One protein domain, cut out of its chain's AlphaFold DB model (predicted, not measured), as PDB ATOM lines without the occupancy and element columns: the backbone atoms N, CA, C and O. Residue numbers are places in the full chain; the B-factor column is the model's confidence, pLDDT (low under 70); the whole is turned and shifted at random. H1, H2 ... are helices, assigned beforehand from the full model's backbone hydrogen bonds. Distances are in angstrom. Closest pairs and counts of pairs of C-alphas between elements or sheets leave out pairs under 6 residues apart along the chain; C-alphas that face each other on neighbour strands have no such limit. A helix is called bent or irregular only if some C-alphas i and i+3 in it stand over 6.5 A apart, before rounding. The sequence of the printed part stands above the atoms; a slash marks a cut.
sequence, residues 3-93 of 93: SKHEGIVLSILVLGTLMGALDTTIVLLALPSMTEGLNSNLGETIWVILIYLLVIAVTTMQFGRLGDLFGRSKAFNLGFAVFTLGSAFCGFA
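What this domain is: This is residues 3 to 93 of the 93 residues of the protein "Multidrug resistance protein MdtD" of uncultured archaeon (UniProt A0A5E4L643). Two long helices, H1 and H2, form a helical hairpin that opens from its tight turn like a narrow V, and a third helix, H3, turns off at the far end of H2 and crosses the open side of the V, passing near H1. The result is a loose, three-sided frame with few contacts, from which residues 3 to 11 of H1 and residues 84 to 93 at the end of H3 stick out. The printed part has 91 residues, with three named helices in the order H1, H2, H3 and no named strand, and its class is all helix. It is loose, with a radius of gyration of the C-alphas of 17.2 A, and elongated, spanning 55 by 32 by 24 A.

How they stand to each other: H1, residues 3 to 38, is the longest helix and has a kink of 40 degrees near residue 32. It is irregular, but only just: C-alphas 29 and 32 are 6.7 A apart, and its line is a rough one. H2, residues 42 to 70, only just touches H1, with 3 pairs of C-alphas within 8 A. Their closest C-alphas, those of Thr 35 and Thr 45, are 6.3 A apart. H1 touches H2 with residues 34 to 35 alone, and H2 touches H1 with residues 42 to 45 alone. The two run opposite ways at a shallow tilt of 23 degrees, with centres 16.2 A apart, and form a helical hairpin. H3, residues 72 to 92, touches H2 only at the corner by their link, through residues 66 to 67 of H2 and 74 to 76 of H3. Their closest C-alphas, those of Gly 67 and Ala 75, are 5.1 A apart. H2 and H3 run opposite ways at a steep tilt of 56 degrees. H1 and H3 are near each other. In H2 and H3 every O i to N i+4 pair is within hydrogen-bond range; in H1 29 of 32 are.

Where its parts are: H1 begins with C-alpha 3 at (-19.231, 4.263, 71.012) and measures 52.1 A from first to last C-alpha. H2 measures 42.2 A, from C-alpha 42 at (5.443, -7.185, 25.584) to C-alpha 70. H3 measures 30.6 A and ends with C-alpha 92 at (-22.209, -22.058, 50.154).

The domain as a whole: The two C-alphas farthest apart, those of Ser 3 and Asn 41, are 55.8 A apart. The printed part has no cut, and both links, H1 to H2 and H2 to H3, are tight. The mean pLDDT of the printed part is 76.6. It is under 70 in 19 residues: 3 to 5, 35 to 45, 70, 72 to 73, 76 and 93.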
ATOM      1  N   SER A   3     -20.543   4.580  71.617       55.03
ATOM      2  CA  SER A   3     -19.231   4.263  71.012       55.03
ATOM      3  C   SER A   3     -19.101   2.842  70.444       55.03
ATOM      4  O   SER A   3     -18.266   2.586  69.580       55.03
ATOM      5  N   LYS A   4     -19.928   1.891  70.903       58.06
ATOM      6  CA  LYS A   4     -19.838   0.488  70.467       58.06
ATOM      7  C   LYS A   4     -20.337   0.291  69.029       58.06
ATOM      8  O   LYS A   4     -19.850  -0.598  68.341       58.06
ATOM      9  N   HIS A   5     -21.273   1.124  68.569       60.09
ATOM     10  CA  HIS A   5     -21.791   1.066  67.199       60.09
ATOM     11  C   HIS A   5     -20.874   1.784  66.203       60.09
ATOM     12  O   HIS A   5     -20.691   1.293  65.093       60.09
ATOM     13  N   GLU A   6     -20.230   2.880  66.613       70.31
ATOM     14  CA  GLU A   6     -19.257   3.598  65.780       70.31
ATOM     15  C   GLU A   6     -18.052   2.716  65.427       70.31
ATOM     16  O   GLU A   6     -17.637   2.678  64.271       70.31
ATOM     17  N   GLY A   7     -17.551   1.923  66.383       76.75
ATOM     18  CA  GLY A   7     -16.459   0.977  66.129       76.75
ATOM     19  C   GLY A   7     -16.814  -0.115  65.112       76.75
ATOM     20  O   GLY A   7     -15.981  -0.482  64.285       76.75
ATOM     21  N   ILE A   8     -18.060  -0.599  65.120       76.50
ATOM     22  CA  ILE A   8     -18.537  -1.606  64.158       76.50
ATOM     23  C   ILE A   8     -18.653  -0.992  62.759       76.50
ATOM     24  O   ILE A   8     -18.187  -1.586  61.790       76.50
ATOM     25  N   VAL A   9     -19.217   0.215  62.653       77.62
ATOM     26  CA  VAL A   9     -19.340   0.927  61.371       77.62
ATOM     27  C   VAL A   9     -17.963   1.235  60.783       77.62
ATOM     28  O   VAL A   9     -17.739   1.003  59.596       77.62
ATOM     29  N   LEU A  10     -17.013   1.685  61.607       82.12
ATOM     30  CA  LEU A  10     -15.634   1.921  61.180       82.12
ATOM     31  C   LEU A  10     -14.941   0.635  60.733       82.12
ATOM     32  O   LEU A  10     -14.277   0.638  59.704       82.12
ATOM     33  N   SER A  11     -15.119  -0.472  61.454       79.69
ATOM     34  CA  SER A  11     -14.526  -1.754  61.063       79.69
ATOM     35  C   SER A  11     -15.060  -2.239  59.713       79.69
ATOM     36  O   SER A  11     -14.278  -2.659  58.865       79.69
ATOM     37  N   ILE A  12     -16.367  -2.098  59.474       79.06
ATOM     38  CA  ILE A  12     -17.004  -2.419  58.192       79.06
ATOM     39  C   ILE A  12     -16.463  -1.532  57.060       79.06
ATOM     40  O   ILE A  12     -16.139  -2.036  55.986       79.06
ATOM     41  N   LEU A  13     -16.333  -0.224  57.302       80.62
ATOM     42  CA  LEU A  13     -15.744   0.715  56.344       80.62
ATOM     43  C   LEU A  13     -14.302   0.329  56.007       80.62
ATOM     44  O   LEU A  13     -13.953   0.229  54.834       80.62
ATOM     45  N   VAL A  14     -13.486   0.057  57.028       84.88
ATOM     46  CA  VAL A  14     -12.085  -0.349  56.870       84.88
ATOM     47  C   VAL A  14     -11.987  -1.649  56.074       84.88
ATOM     48  O   VAL A  14     -11.246  -1.694  55.096       84.88
ATOM     49  N   LEU A  15     -12.772  -2.674  56.416       82.69
ATOM     50  CA  LEU A  15     -12.792  -3.948  55.691       82.69
ATOM     51  C   LEU A  15     -13.223  -3.781  54.228       82.69
ATOM     52  O   LEU A  15     -12.585  -4.342  53.340       82.69
ATOM     53  N   GLY A  16     -14.254  -2.973  53.962       79.94
ATOM     54  CA  GLY A  16     -14.692  -2.677  52.597       79.94
ATOM     55  C   GLY A  16     -13.615  -1.961  51.779       79.94
ATOM     56  O   GLY A  16     -13.353  -2.333  50.635       79.94
ATOM     57  N   THR A  17     -12.931  -0.978  52.371       81.56
ATOM     58  CA  THR A  17     -11.814  -0.287  51.701       81.56
ATOM     59  C   THR A  17     -10.602  -1.193  51.488       81.56
ATOM     60  O   THR A  17      -9.960  -1.114  50.442       81.56
ATOM     61  N   LEU A  18     -10.322  -2.088  52.440       84.25
ATOM     62  CA  LEU A  18      -9.253  -3.075  52.340       84.25
ATOM     63  C   LEU A  18      -9.514  -4.035  51.176       84.25
ATOM     64  O   LEU A  18      -8.611  -4.275  50.386       84.25
ATOM     65  N   MET A  19     -10.744  -4.532  51.031       80.19
ATOM     66  CA  MET A  19     -11.138  -5.391  49.909       80.19
ATOM     67  C   MET A  19     -10.864  -4.734  48.550       80.19
ATOM     68  O   MET A  19     -10.233  -5.351  47.699       80.19
ATOM     69  N   GLY A  20     -11.241  -3.464  48.365       80.81
ATOM     70  CA  GLY A  20     -10.955  -2.748  47.114       80.81
ATOM     71  C   GLY A  20      -9.455  -2.572  46.835       80.81
ATOM     72  O   GLY A  20      -9.013  -2.664  45.687       80.81
ATOM     73  N   ALA A  21      -8.654  -2.356  47.884       81.62
ATOM     74  CA  ALA A  21      -7.198  -2.313  47.762       81.62
ATOM     75  C   ALA A  21      -6.615  -3.688  47.391       81.62
ATOM     76  O   ALA A  21      -5.699  -3.772  46.575       81.62
ATOM     77  N   LEU A  22      -7.167  -4.773  47.940       84.50
ATOM     78  CA  LEU A  22      -6.747  -6.129  47.599       84.50
ATOM     79  C   LEU A  22      -7.042  -6.453  46.130       84.50
ATOM     80  O   LEU A  22      -6.134  -6.911  45.440       84.50
ATOM     81  N   ASP A  23      -8.234  -6.134  45.622       81.56
ATOM     82  CA  ASP A  23      -8.624  -6.358  44.218       81.56
ATOM     83  C   ASP A  23      -7.603  -5.776  43.226       81.56
ATOM     84  O   ASP A  23      -7.125  -6.455  42.315       81.56
ATOM     85  N   THR A  24      -7.181  -4.534  43.460       76.69
ATOM     86  CA  THR A  24      -6.189  -3.867  42.603       76.69
ATOM     87  C   THR A  24      -4.802  -4.500  42.705       76.69
ATOM     88  O   THR A  24      -4.109  -4.613  41.690       76.69
ATOM     89  N   THR A  25      -4.393  -4.961  43.892       83.25
ATOM     90  CA  THR A  25      -3.112  -5.669  44.059       83.25
ATOM     91  C   THR A  25      -3.112  -7.065  43.439       83.25
ATOM     92  O   THR A  25      -2.096  -7.461  42.869       83.25
ATOM     93  N   ILE A  26      -4.236  -7.791  43.481       83.44
ATOM     94  CA  ILE A  26      -4.364  -9.133  42.895       83.44
ATOM     95  C   ILE A  26      -4.098  -9.078  41.395       83.44
ATOM     96  O   ILE A  26      -3.316  -9.880  40.888       83.44
ATOM     97  N   VAL A  27      -4.686  -8.105  40.693       78.69
ATOM     98  CA  VAL A  27      -4.452  -7.937  39.253       78.69
ATOM     99  C   VAL A  27      -2.977  -7.664  38.980       78.69
ATOM    100  O   VAL A  27      -2.411  -8.288  38.091       78.69
ATOM    101  N   LEU A  28      -2.332  -6.811  39.783       79.31
ATOM    102  CA  LEU A  28      -0.911  -6.490  39.630       79.31
ATOM    103  C   LEU A  28      -0.004  -7.719  39.822       79.31
ATOM    104  O   LEU A  28       0.953  -7.892  39.069       79.31
ATOM    105  N   LEU A  29      -0.316  -8.586  40.793       84.06
ATOM    106  CA  LEU A  29       0.392  -9.855  41.008       84.06
ATOM    107  C   LEU A  29       0.076 -10.910  39.938       84.06
ATOM    108  O   LEU A  29       0.916 -11.766  39.670       84.06
ATOM    109  N   ALA A  30      -1.105 -10.855  39.322       79.12
ATOM    110  CA  ALA A  30      -1.498 -11.746  38.233       79.12
ATOM    111  C   ALA A  30      -0.912 -11.329  36.871       79.12
ATOM    112  O   ALA A  30      -0.917 -12.121  35.934       79.12
ATOM    113  N   LEU A  31      -0.371 -10.114  36.736       73.38
ATOM    114  CA  LEU A  31       0.280  -9.668  35.500       73.38
ATOM    115  C   LEU A  31       1.397 -10.605  35.009       73.38
ATOM    116  O   LEU A  31       1.335 -10.997  33.845       73.38
ATOM    117  N   PRO A  32       2.390 -11.007  35.827       72.75
ATOM    118  CA  PRO A  32       3.430 -11.931  35.376       72.75
ATOM    119  C   PRO A  32       2.869 -13.293  34.927       72.75
ATOM    120  O   PRO A  32       3.276 -13.810  33.887       72.75
ATOM    121  N   SER A  33       1.876 -13.847  35.628       72.50
ATOM    122  CA  SER A  33       1.257 -15.115  35.218       72.50
ATOM    123  C   SER A  33       0.416 -14.977  33.945       72.50
ATOM    124  O   SER A  33       0.404 -15.890  33.120       72.50
ATOM    125  N   MET A  34      -0.225 -13.825  33.720       70.25
ATOM    126  CA  MET A  34      -0.880 -13.505  32.448       70.25
ATOM    127  C   MET A  34       0.133 -13.379  31.303       70.25
ATOM    128  O   MET A  34      -0.134 -13.873  30.210       70.25
ATOM    129  N   THR A  35       1.307 -12.780  31.543       65.88
ATOM    130  CA  THR A  35       2.366 -12.671  30.522       65.88
ATOM    131  C   THR A  35       2.948 -14.023  30.125       65.88
ATOM    132  O   THR A  35       3.134 -14.280  28.937       65.88
ATOM    133  N   GLU A  36       3.198 -14.904  31.098       68.25
ATOM    134  CA  GLU A  36       3.694 -16.257  30.831       68.25
ATOM    135  C   GLU A  36       2.620 -17.124  30.164       68.25
ATOM    136  O   GLU A  36       2.913 -17.856  29.219       68.25
ATOM    137  N   GLY A  37       1.363 -17.007  30.605       65.44
ATOM    138  CA  GLY A  37       0.240 -17.763  30.055       65.44
ATOM    139  C   GLY A  37      -0.087 -17.410  28.604       65.44
ATOM    140  O   GLY A  37      -0.423 -18.303  27.825       65.44
ATOM    141  N   LEU A  38       0.048 -16.138  28.213       64.88
ATOM    142  CA  LEU A  38      -0.222 -15.704  26.837       64.88
ATOM    143  C   LEU A  38       0.945 -15.944  25.865       64.88
ATOM    144  O   LEU A  38       0.713 -15.886  24.661       64.88
ATOM    145  N   ASN A  39       2.173 -16.225  26.336       59.44
ATOM    146  CA  ASN A  39       3.367 -16.403  25.481       59.44
ATOM    147  C   ASN A  39       3.565 -15.276  24.435       59.44
ATOM    148  O   ASN A  39       4.156 -15.498  23.377       59.44
ATOM    149  N   SER A  40       3.052 -14.069  24.693       56.66
ATOM    150  CA  SER A  40       2.941 -13.024  23.675       56.66
ATOM    151  C   SER A  40       3.873 -11.835  23.923       56.66
ATOM    152  O   SER A  40       4.477 -11.675  24.986       56.66
ATOM    153  N   ASN A  41       4.091 -11.042  22.872       63.81
ATOM    154  CA  ASN A  41       5.053  -9.944  22.859       63.81
ATOM    155  C   ASN A  41       4.659  -8.869  23.893       63.81
ATOM    156  O   ASN A  41       3.478  -8.567  24.032       63.81
ATOM    157  N   LEU A  42       5.638  -8.242  24.567       63.66
ATOM    158  CA  LEU A  42       5.443  -7.185  25.584       63.66
ATOM    159  C   LEU A  42       4.365  -6.143  25.217       63.66
ATOM    160  O   LEU A  42       3.687  -5.626  26.105       63.66
ATOM    161  N   GLY A  43       4.189  -5.848  23.925       66.88
ATOM    162  CA  GLY A  43       3.149  -4.945  23.431       66.88
ATOM    163  C   GLY A  43       1.706  -5.377  23.730       66.88
ATOM    164  O   GLY A  43       0.885  -4.523  24.056       66.88
ATOM    165  N   GLU A  44       1.370  -6.667  23.665       69.06
ATOM    166  CA  GLU A  44      -0.002  -7.151  23.910       69.06
ATOM    167  C   GLU A  44      -0.371  -7.124  25.397       69.06
ATOM    168  O   GLU A  44      -1.472  -6.708  25.757       69.06
ATOM    169  N   THR A  45       0.570  -7.456  26.281       68.62
ATOM    170  CA  THR A  45       0.382  -7.347  27.737       68.62
ATOM    171  C   THR A  45       0.069  -5.914  28.165       68.62
ATOM    172  O   THR A  45      -0.798  -5.684  29.013       68.62
ATOM    173  N   ILE A  46       0.743  -4.929  27.561       76.00
ATOM    174  CA  ILE A  46       0.486  -3.512  27.839       76.00
ATOM    175  C   ILE A  46      -0.958  -3.153  27.473       76.00
ATOM    176  O   ILE A  46      -1.617  -2.451  28.238       76.00
ATOM    177  N   TRP A  47      -1.494  -3.677  26.367       82.75
ATOM    178  CA  TRP A  47      -2.894  -3.455  25.995       82.75
ATOM    179  C   TRP A  47      -3.884  -4.037  27.006       82.75
ATOM    180  O   TRP A  47      -4.881  -3.379  27.304       82.75
ATOM    181  N   VAL A  48      -3.605  -5.205  27.592       79.06
ATOM    182  CA  VAL A  48      -4.449  -5.788  28.655       79.06
ATOM    183  C   VAL A  48      -4.505  -4.866  29.875       79.06
ATOM    184  O   VAL A  48      -5.588  -4.566  30.380       79.06
ATOM    185  N   ILE A  49      -3.354  -4.344  30.303       79.31
ATOM    186  CA  ILE A  49      -3.264  -3.384  31.414       79.31
ATOM    187  C   ILE A  49      -3.988  -2.076  31.086       79.31
ATOM    188  O   ILE A  49      -4.703  -1.541  31.934       79.31
ATOM    189  N   LEU A  50      -3.833  -1.562  29.863       86.25
ATOM    190  CA  LEU A  50      -4.507  -0.341  29.422       86.25
ATOM    191  C   LEU A  50      -6.028  -0.507  29.411       86.25
ATOM    192  O   LEU A  50      -6.739   0.374  29.893       86.25
ATOM    193  N   ILE A  51      -6.529  -1.641  28.911       86.75
ATOM    194  CA  ILE A  51      -7.960  -1.960  28.929       86.75
ATOM    195  C   ILE A  51      -8.454  -2.069  30.373       86.75
ATOM    196  O   ILE A  51      -9.474  -1.470  30.703       86.75
ATOM    197  N   TYR A  52      -7.719  -2.760  31.248       84.38
ATOM    198  CA  TYR A  52      -8.053  -2.862  32.671       84.38
ATOM    199  C   TYR A  52      -8.164  -1.484  33.345       84.38
ATOM    200  O   TYR A  52      -9.180  -1.183  33.977       84.38
ATOM    201  N   LEU A  53      -7.168  -0.613  33.152       87.06
ATOM    202  CA  LEU A  53      -7.170   0.760  33.673       87.06
ATOM    203  C   LEU A  53      -8.349   1.577  33.134       87.06
ATOM    204  O   LEU A  53      -9.000   2.294  33.896       87.06
ATOM    205  N   LEU A  54      -8.643   1.462  31.838       90.38
ATOM    206  CA  LEU A  54      -9.739   2.183  31.196       90.38
ATOM    207  C   LEU A  54     -11.100   1.724  31.729       90.38
ATOM    208  O   LEU A  54     -11.933   2.559  32.084       90.38
ATOM    209  N   VAL A  55     -11.308   0.412  31.848       89.50
ATOM    210  CA  VAL A  55     -12.532  -0.162  32.419       89.50
ATOM    211  C   VAL A  55     -12.706   0.292  33.864       89.50
ATOM    212  O   VAL A  55     -13.789   0.766  34.209       89.50
ATOM    213  N   ILE A  56     -11.660   0.230  34.696       87.31
ATOM    214  CA  ILE A  56     -11.732   0.714  36.080       87.31
ATOM    215  C   ILE A  56     -12.049   2.203  36.136       87.31
ATOM    216  O   ILE A  56     -12.912   2.594  36.919       87.31
ATOM    217  N   ALA A  57     -11.405   3.041  35.324       89.56
ATOM    218  CA  ALA A  57     -11.638   4.482  35.343       89.56
ATOM    219  C   ALA A  57     -13.091   4.828  34.973       89.56
ATOM    220  O   ALA A  57     -13.762   5.575  35.690       89.56
ATOM    221  N   VAL A  58     -13.597   4.235  33.888       92.38
ATOM    222  CA  VAL A  58     -14.967   4.442  33.397       92.38
ATOM    223  C   VAL A  58     -15.994   3.944  34.419       92.38
ATOM    224  O   VAL A  58     -16.947   4.655  34.748       92.38
ATOM    225  N   THR A  59     -15.756   2.758  34.978       86.25
ATOM    226  CA  THR A  59     -16.647   2.117  35.952       86.25
ATOM    227  C   THR A  59     -16.652   2.878  37.276       86.25
ATOM    228  O   THR A  59     -17.715   3.213  37.793       86.25
ATOM    229  N   THR A  60     -15.479   3.248  37.795       85.69
ATOM    230  CA  THR A  60     -15.344   4.007  39.050       85.69
ATOM    231  C   THR A  60     -16.018   5.370  38.945       85.69
ATOM    232  O   THR A  60     -16.707   5.781  39.875       85.69
ATOM    233  N   MET A  61     -15.892   6.059  37.808       85.50
ATOM    234  CA  MET A  61     -16.567   7.342  37.596       85.50
ATOM    235  C   MET A  61     -18.097   7.190  37.573       85.50
ATOM    236  O   MET A  61     -18.816   8.014  38.144       85.50
ATOM    237  N   GLN A  62     -18.607   6.121  36.955       85.62
ATOM    238  CA  GLN A  62     -20.042   5.818  36.917       85.62
ATOM    239  C   GLN A  62     -20.582   5.456  38.302       85.62
ATOM    240  O   GLN A  62     -21.593   6.023  38.718       85.62
ATOM    241  N   PHE A  63     -19.887   4.590  39.045       79.12
ATOM    242  CA  PHE A  63     -20.249   4.246  40.421       79.12
ATOM    243  C   PHE A  63     -20.116   5.430  41.383       79.12
ATOM    244  O   PHE A  63     -20.965   5.586  42.258       79.12
ATOM    245  N   GLY A  64     -19.123   6.303  41.197       77.62
ATOM    246  CA  GLY A  64     -18.975   7.541  41.967       77.62
ATOM    247  C   GLY A  64     -20.175   8.469  41.777       77.62
ATOM    248  O   GLY A  64     -20.800   8.888  42.750       77.62
ATOM    249  N   ARG A  65     -20.589   8.685  40.522       78.62
ATOM    250  CA  ARG A  65     -21.780   9.489  40.210       78.62
ATOM    251  C   ARG A  65     -23.075   8.839  40.707       78.62
ATOM    252  O   ARG A  65     -23.965   9.550  41.169       78.62
ATOM    253  N   LEU A  66     -23.192   7.510  40.633       75.62
ATOM    254  CA  LEU A  66     -24.316   6.778  41.229       75.62
ATOM    255  C   LEU A  66     -24.353   6.980  42.753       75.62
ATOM    256  O   LEU A  66     -25.419   7.208  43.321       75.62
ATOM    257  N   GLY A  67     -23.194   6.944  43.410       70.00
ATOM    258  CA  GLY A  67     -23.069   7.176  44.846       70.00
ATOM    259  C   GLY A  67     -23.528   8.570  45.272       70.00
ATOM    260  O   GLY A  67     -24.232   8.708  46.279       70.00
ATOM    261  N   ASP A  68     -23.201   9.581  44.468       73.88
ATOM    262  CA  ASP A  68     -23.623  10.963  44.695       73.88
ATOM    263  C   ASP A  68     -25.132  11.154  44.471       73.88
ATOM    264  O   ASP A  68     -25.790  11.832  45.260       73.88
ATOM    265  N   LEU A  69     -25.707  10.517  43.442       75.94
ATOM    266  CA  LEU A  69     -27.128  10.664  43.100       75.94
ATOM    267  C   LEU A  69     -28.063   9.972  44.105       75.94
ATOM    268  O   LEU A  69     -29.125  10.497  44.436       75.94
ATOM    269  N   PHE A  70     -27.686   8.785  44.588       69.50
ATOM    270  CA  PHE A  70     -28.510   7.989  45.507       69.50
ATOM    271  C   PHE A  70     -28.312   8.361  46.985       69.50
ATOM    272  O   PHE A  70     -29.063   7.896  47.849       69.50
ATOM    273  N   GLY A  71     -27.350   9.235  47.282       70.75
ATOM    274  CA  GLY A  71     -26.987   9.642  48.631       70.75
ATOM    275  C   GLY A  71     -26.002   8.665  49.274       70.75
ATOM    276  O   GLY A  71     -26.228   7.453  49.323       70.75
ATOM    277  N   ARG A  72     -24.920   9.216  49.839       65.50
ATOM    278  CA  ARG A  72     -23.757   8.480  50.371       65.50
ATOM    279  C   ARG A  72     -24.103   7.327  51.325       65.50
ATOM    280  O   ARG A  72     -23.435   6.300  51.307       65.50
ATOM    281  N   SER A  73     -25.171   7.460  52.117       66.75
ATOM    282  CA  SER A  73     -25.638   6.399  53.023       66.75
ATOM    283  C   SER A  73     -26.266   5.207  52.284       66.75
ATOM    284  O   SER A  73     -26.001   4.064  52.652       66.75
ATOM    285  N   LYS A  74     -27.040   5.438  51.213       71.44
ATOM    286  CA  LYS A  74     -27.676   4.354  50.443       71.44
ATOM    287  C   LYS A  74     -26.668   3.605  49.582       71.44
ATOM    288  O   LYS A  74     -26.735   2.384  49.516       71.44
ATOM    289  N   ALA A  75     -25.720   4.319  48.978       72.12
ATOM    290  CA  ALA A  75     -24.650   3.716  48.185       72.12
ATOM    291  C   ALA A  75     -23.792   2.759  49.025       72.12
ATOM    292  O   ALA A  75     -23.520   1.634  48.610       72.12
ATOM    293  N   PHE A  76     -23.450   3.176  50.249       69.31
ATOM    294  CA  PHE A  76     -22.717   2.332  51.184       69.31
ATOM    295  C   PHE A  76     -23.513   1.086  51.589       69.31
ATOM    296  O   PHE A  76     -22.993  -0.026  51.553       69.31
ATOM    297  N   ASN A  77     -24.798   1.256  51.912       74.81
ATOM    298  CA  ASN A  77     -25.653   0.142  52.319       74.81
ATOM    299  C   ASN A  77     -25.890  -0.862  51.174       74.81
ATOM    300  O   ASN A  77     -25.977  -2.063  51.413       74.81
ATOM    301  N   LEU A  78     -25.955  -0.382  49.926       77.69
ATOM    302  CA  LEU A  78     -26.109  -1.217  48.733       77.69
ATOM    303  C   LEU A  78     -24.842  -2.039  48.459       77.69
ATOM    304  O   LEU A  78     -24.938  -3.242  48.233       77.69
ATOM    305  N   GLY A  79     -23.657  -1.428  48.583       72.38
ATOM    306  CA  GLY A  79     -22.383  -2.152  48.530       72.38
ATOM    307  C   GLY A  79     -22.265  -3.206  49.633       72.38
ATOM    308  O   GLY A  79     -21.860  -4.337  49.372       72.38
ATOM    309  N   PHE A  80     -22.704  -2.879  50.851       75.12
ATOM    310  CA  PHE A  80     -22.703  -3.820  51.971       75.12
ATOM    311  C   PHE A  80     -23.662  -5.002  51.753       75.12
ATOM    312  O   PHE A  80     -23.320  -6.145  52.069       75.12
ATOM    313  N   ALA A  81     -24.834  -4.757  51.161       80.62
ATOM    314  CA  ALA A  81     -25.776  -5.812  50.792       80.62
ATOM    315  C   ALA A  81     -25.182  -6.755  49.734       80.62
ATOM    316  O   ALA A  81     -25.240  -7.973  49.901       80.62
ATOM    317  N   VAL A  82     -24.555  -6.206  48.687       81.69
ATOM    318  CA  VAL A  82     -23.880  -7.001  47.646       81.69
ATOM    319  C   VAL A  82     -22.736  -7.826  48.241       81.69
ATOM    320  O   VAL A  82     -22.640  -9.018  47.961       81.69
ATOM    321  N   PHE A  83     -21.918  -7.234  49.115       76.44
ATOM    322  CA  PHE A  83     -20.827  -7.935  49.796       76.44
ATOM    323  C   PHE A  83     -21.329  -9.089  50.673       76.44
ATOM    324  O   PHE A  83     -20.779 -10.190  50.638       76.44
ATOM    325  N   THR A  84     -22.394  -8.851  51.440       83.06
ATOM    326  CA  THR A  84     -22.997  -9.866  52.315       83.06
ATOM    327  C   THR A  84     -23.540 -11.034  51.495       83.06
ATOM    328  O   THR A  84     -23.298 -12.189  51.839       83.06
ATOM    329  N   LEU A  85     -24.224 -10.747  50.382       86.56
ATOM    330  CA  LEU A  85     -24.737 -11.774  49.473       86.56
ATOM    331  C   LEU A  85     -23.608 -12.555  48.797       86.56
ATOM    332  O   LEU A  85     -23.679 -13.780  48.739       86.56
ATOM    333  N   GLY A  86     -22.555 -11.871  48.342       80.56
ATOM    334  CA  GLY A  86     -21.380 -12.508  47.748       80.56
ATOM    335  C   GLY A  86     -20.655 -13.422  48.735       80.56
ATOM    336  O   GLY A  86     -20.366 -14.570  48.411       80.56
ATOM    337  N   SER A  87     -20.439 -12.958  49.969       79.81
ATOM    338  CA  SER A  87     -19.822 -13.764  51.031       79.81
ATOM    339  C   SER A  87     -20.682 -14.967  51.419       79.81
ATOM    340  O   SER A  87     -20.149 -16.055  51.624       79.81
ATOM    341  N   ALA A  88     -22.007 -14.805  51.476       83.75
ATOM    342  CA  ALA A  88     -22.922 -15.918  51.712       83.75
ATOM    343  C   ALA A  88     -22.848 -16.958  50.584       83.75
ATOM    344  O   ALA A  88     -22.834 -18.152  50.862       83.75
ATOM    345  N   PHE A  89     -22.743 -16.515  49.327       84.69
ATOM    346  CA  PHE A  89     -22.577 -17.407  48.179       84.69
ATOM    347  C   PHE A  89     -21.237 -18.150  48.210       84.69
ATOM    348  O   PHE A  89     -21.217 -19.358  48.002       84.69
ATOM    349  N   CYS A  90     -20.135 -17.468  48.536       75.94
ATOM    350  CA  CYS A  90     -18.823 -18.104  48.699       75.94
ATOM    351  C   CYS A  90     -18.767 -19.081  49.878       75.94
ATOM    352  O   CYS A  90     -17.987 -20.019  49.832       75.94
ATOM    353  N   GLY A  91     -19.562 -18.875  50.931       73.19
ATOM    354  CA  GLY A  91     -19.679 -19.837  52.031       73.19
ATOM    355  C   GLY A  91     -20.558 -21.050  51.703       73.19
ATOM    356  O   GLY A  91     -20.499 -22.048  52.416       73.19
ATOM    357  N   PHE A  92     -21.388 -20.955  50.661       70.62
ATOM    358  CA  PHE A  92     -22.209 -22.058  50.154       70.62
ATOM    359  C   PHE A  92     -21.515 -22.884  49.061       70.62
ATOM    360  O   PHE A  92     -21.995 -23.977  48.757       70.62
ATOM    361  N   ALA A  93     -20.442 -22.359  48.466       56.25
ATOM    362  CA  ALA A  93     -19.605 -23.031  47.474       56.25
ATOM    363  C   ALA A  93     -18.485 -23.835  48.149       56.25
ATOM    364  O   ALA A  93     -18.171 -24.927  47.624       56.25
TER     365      ALA A  93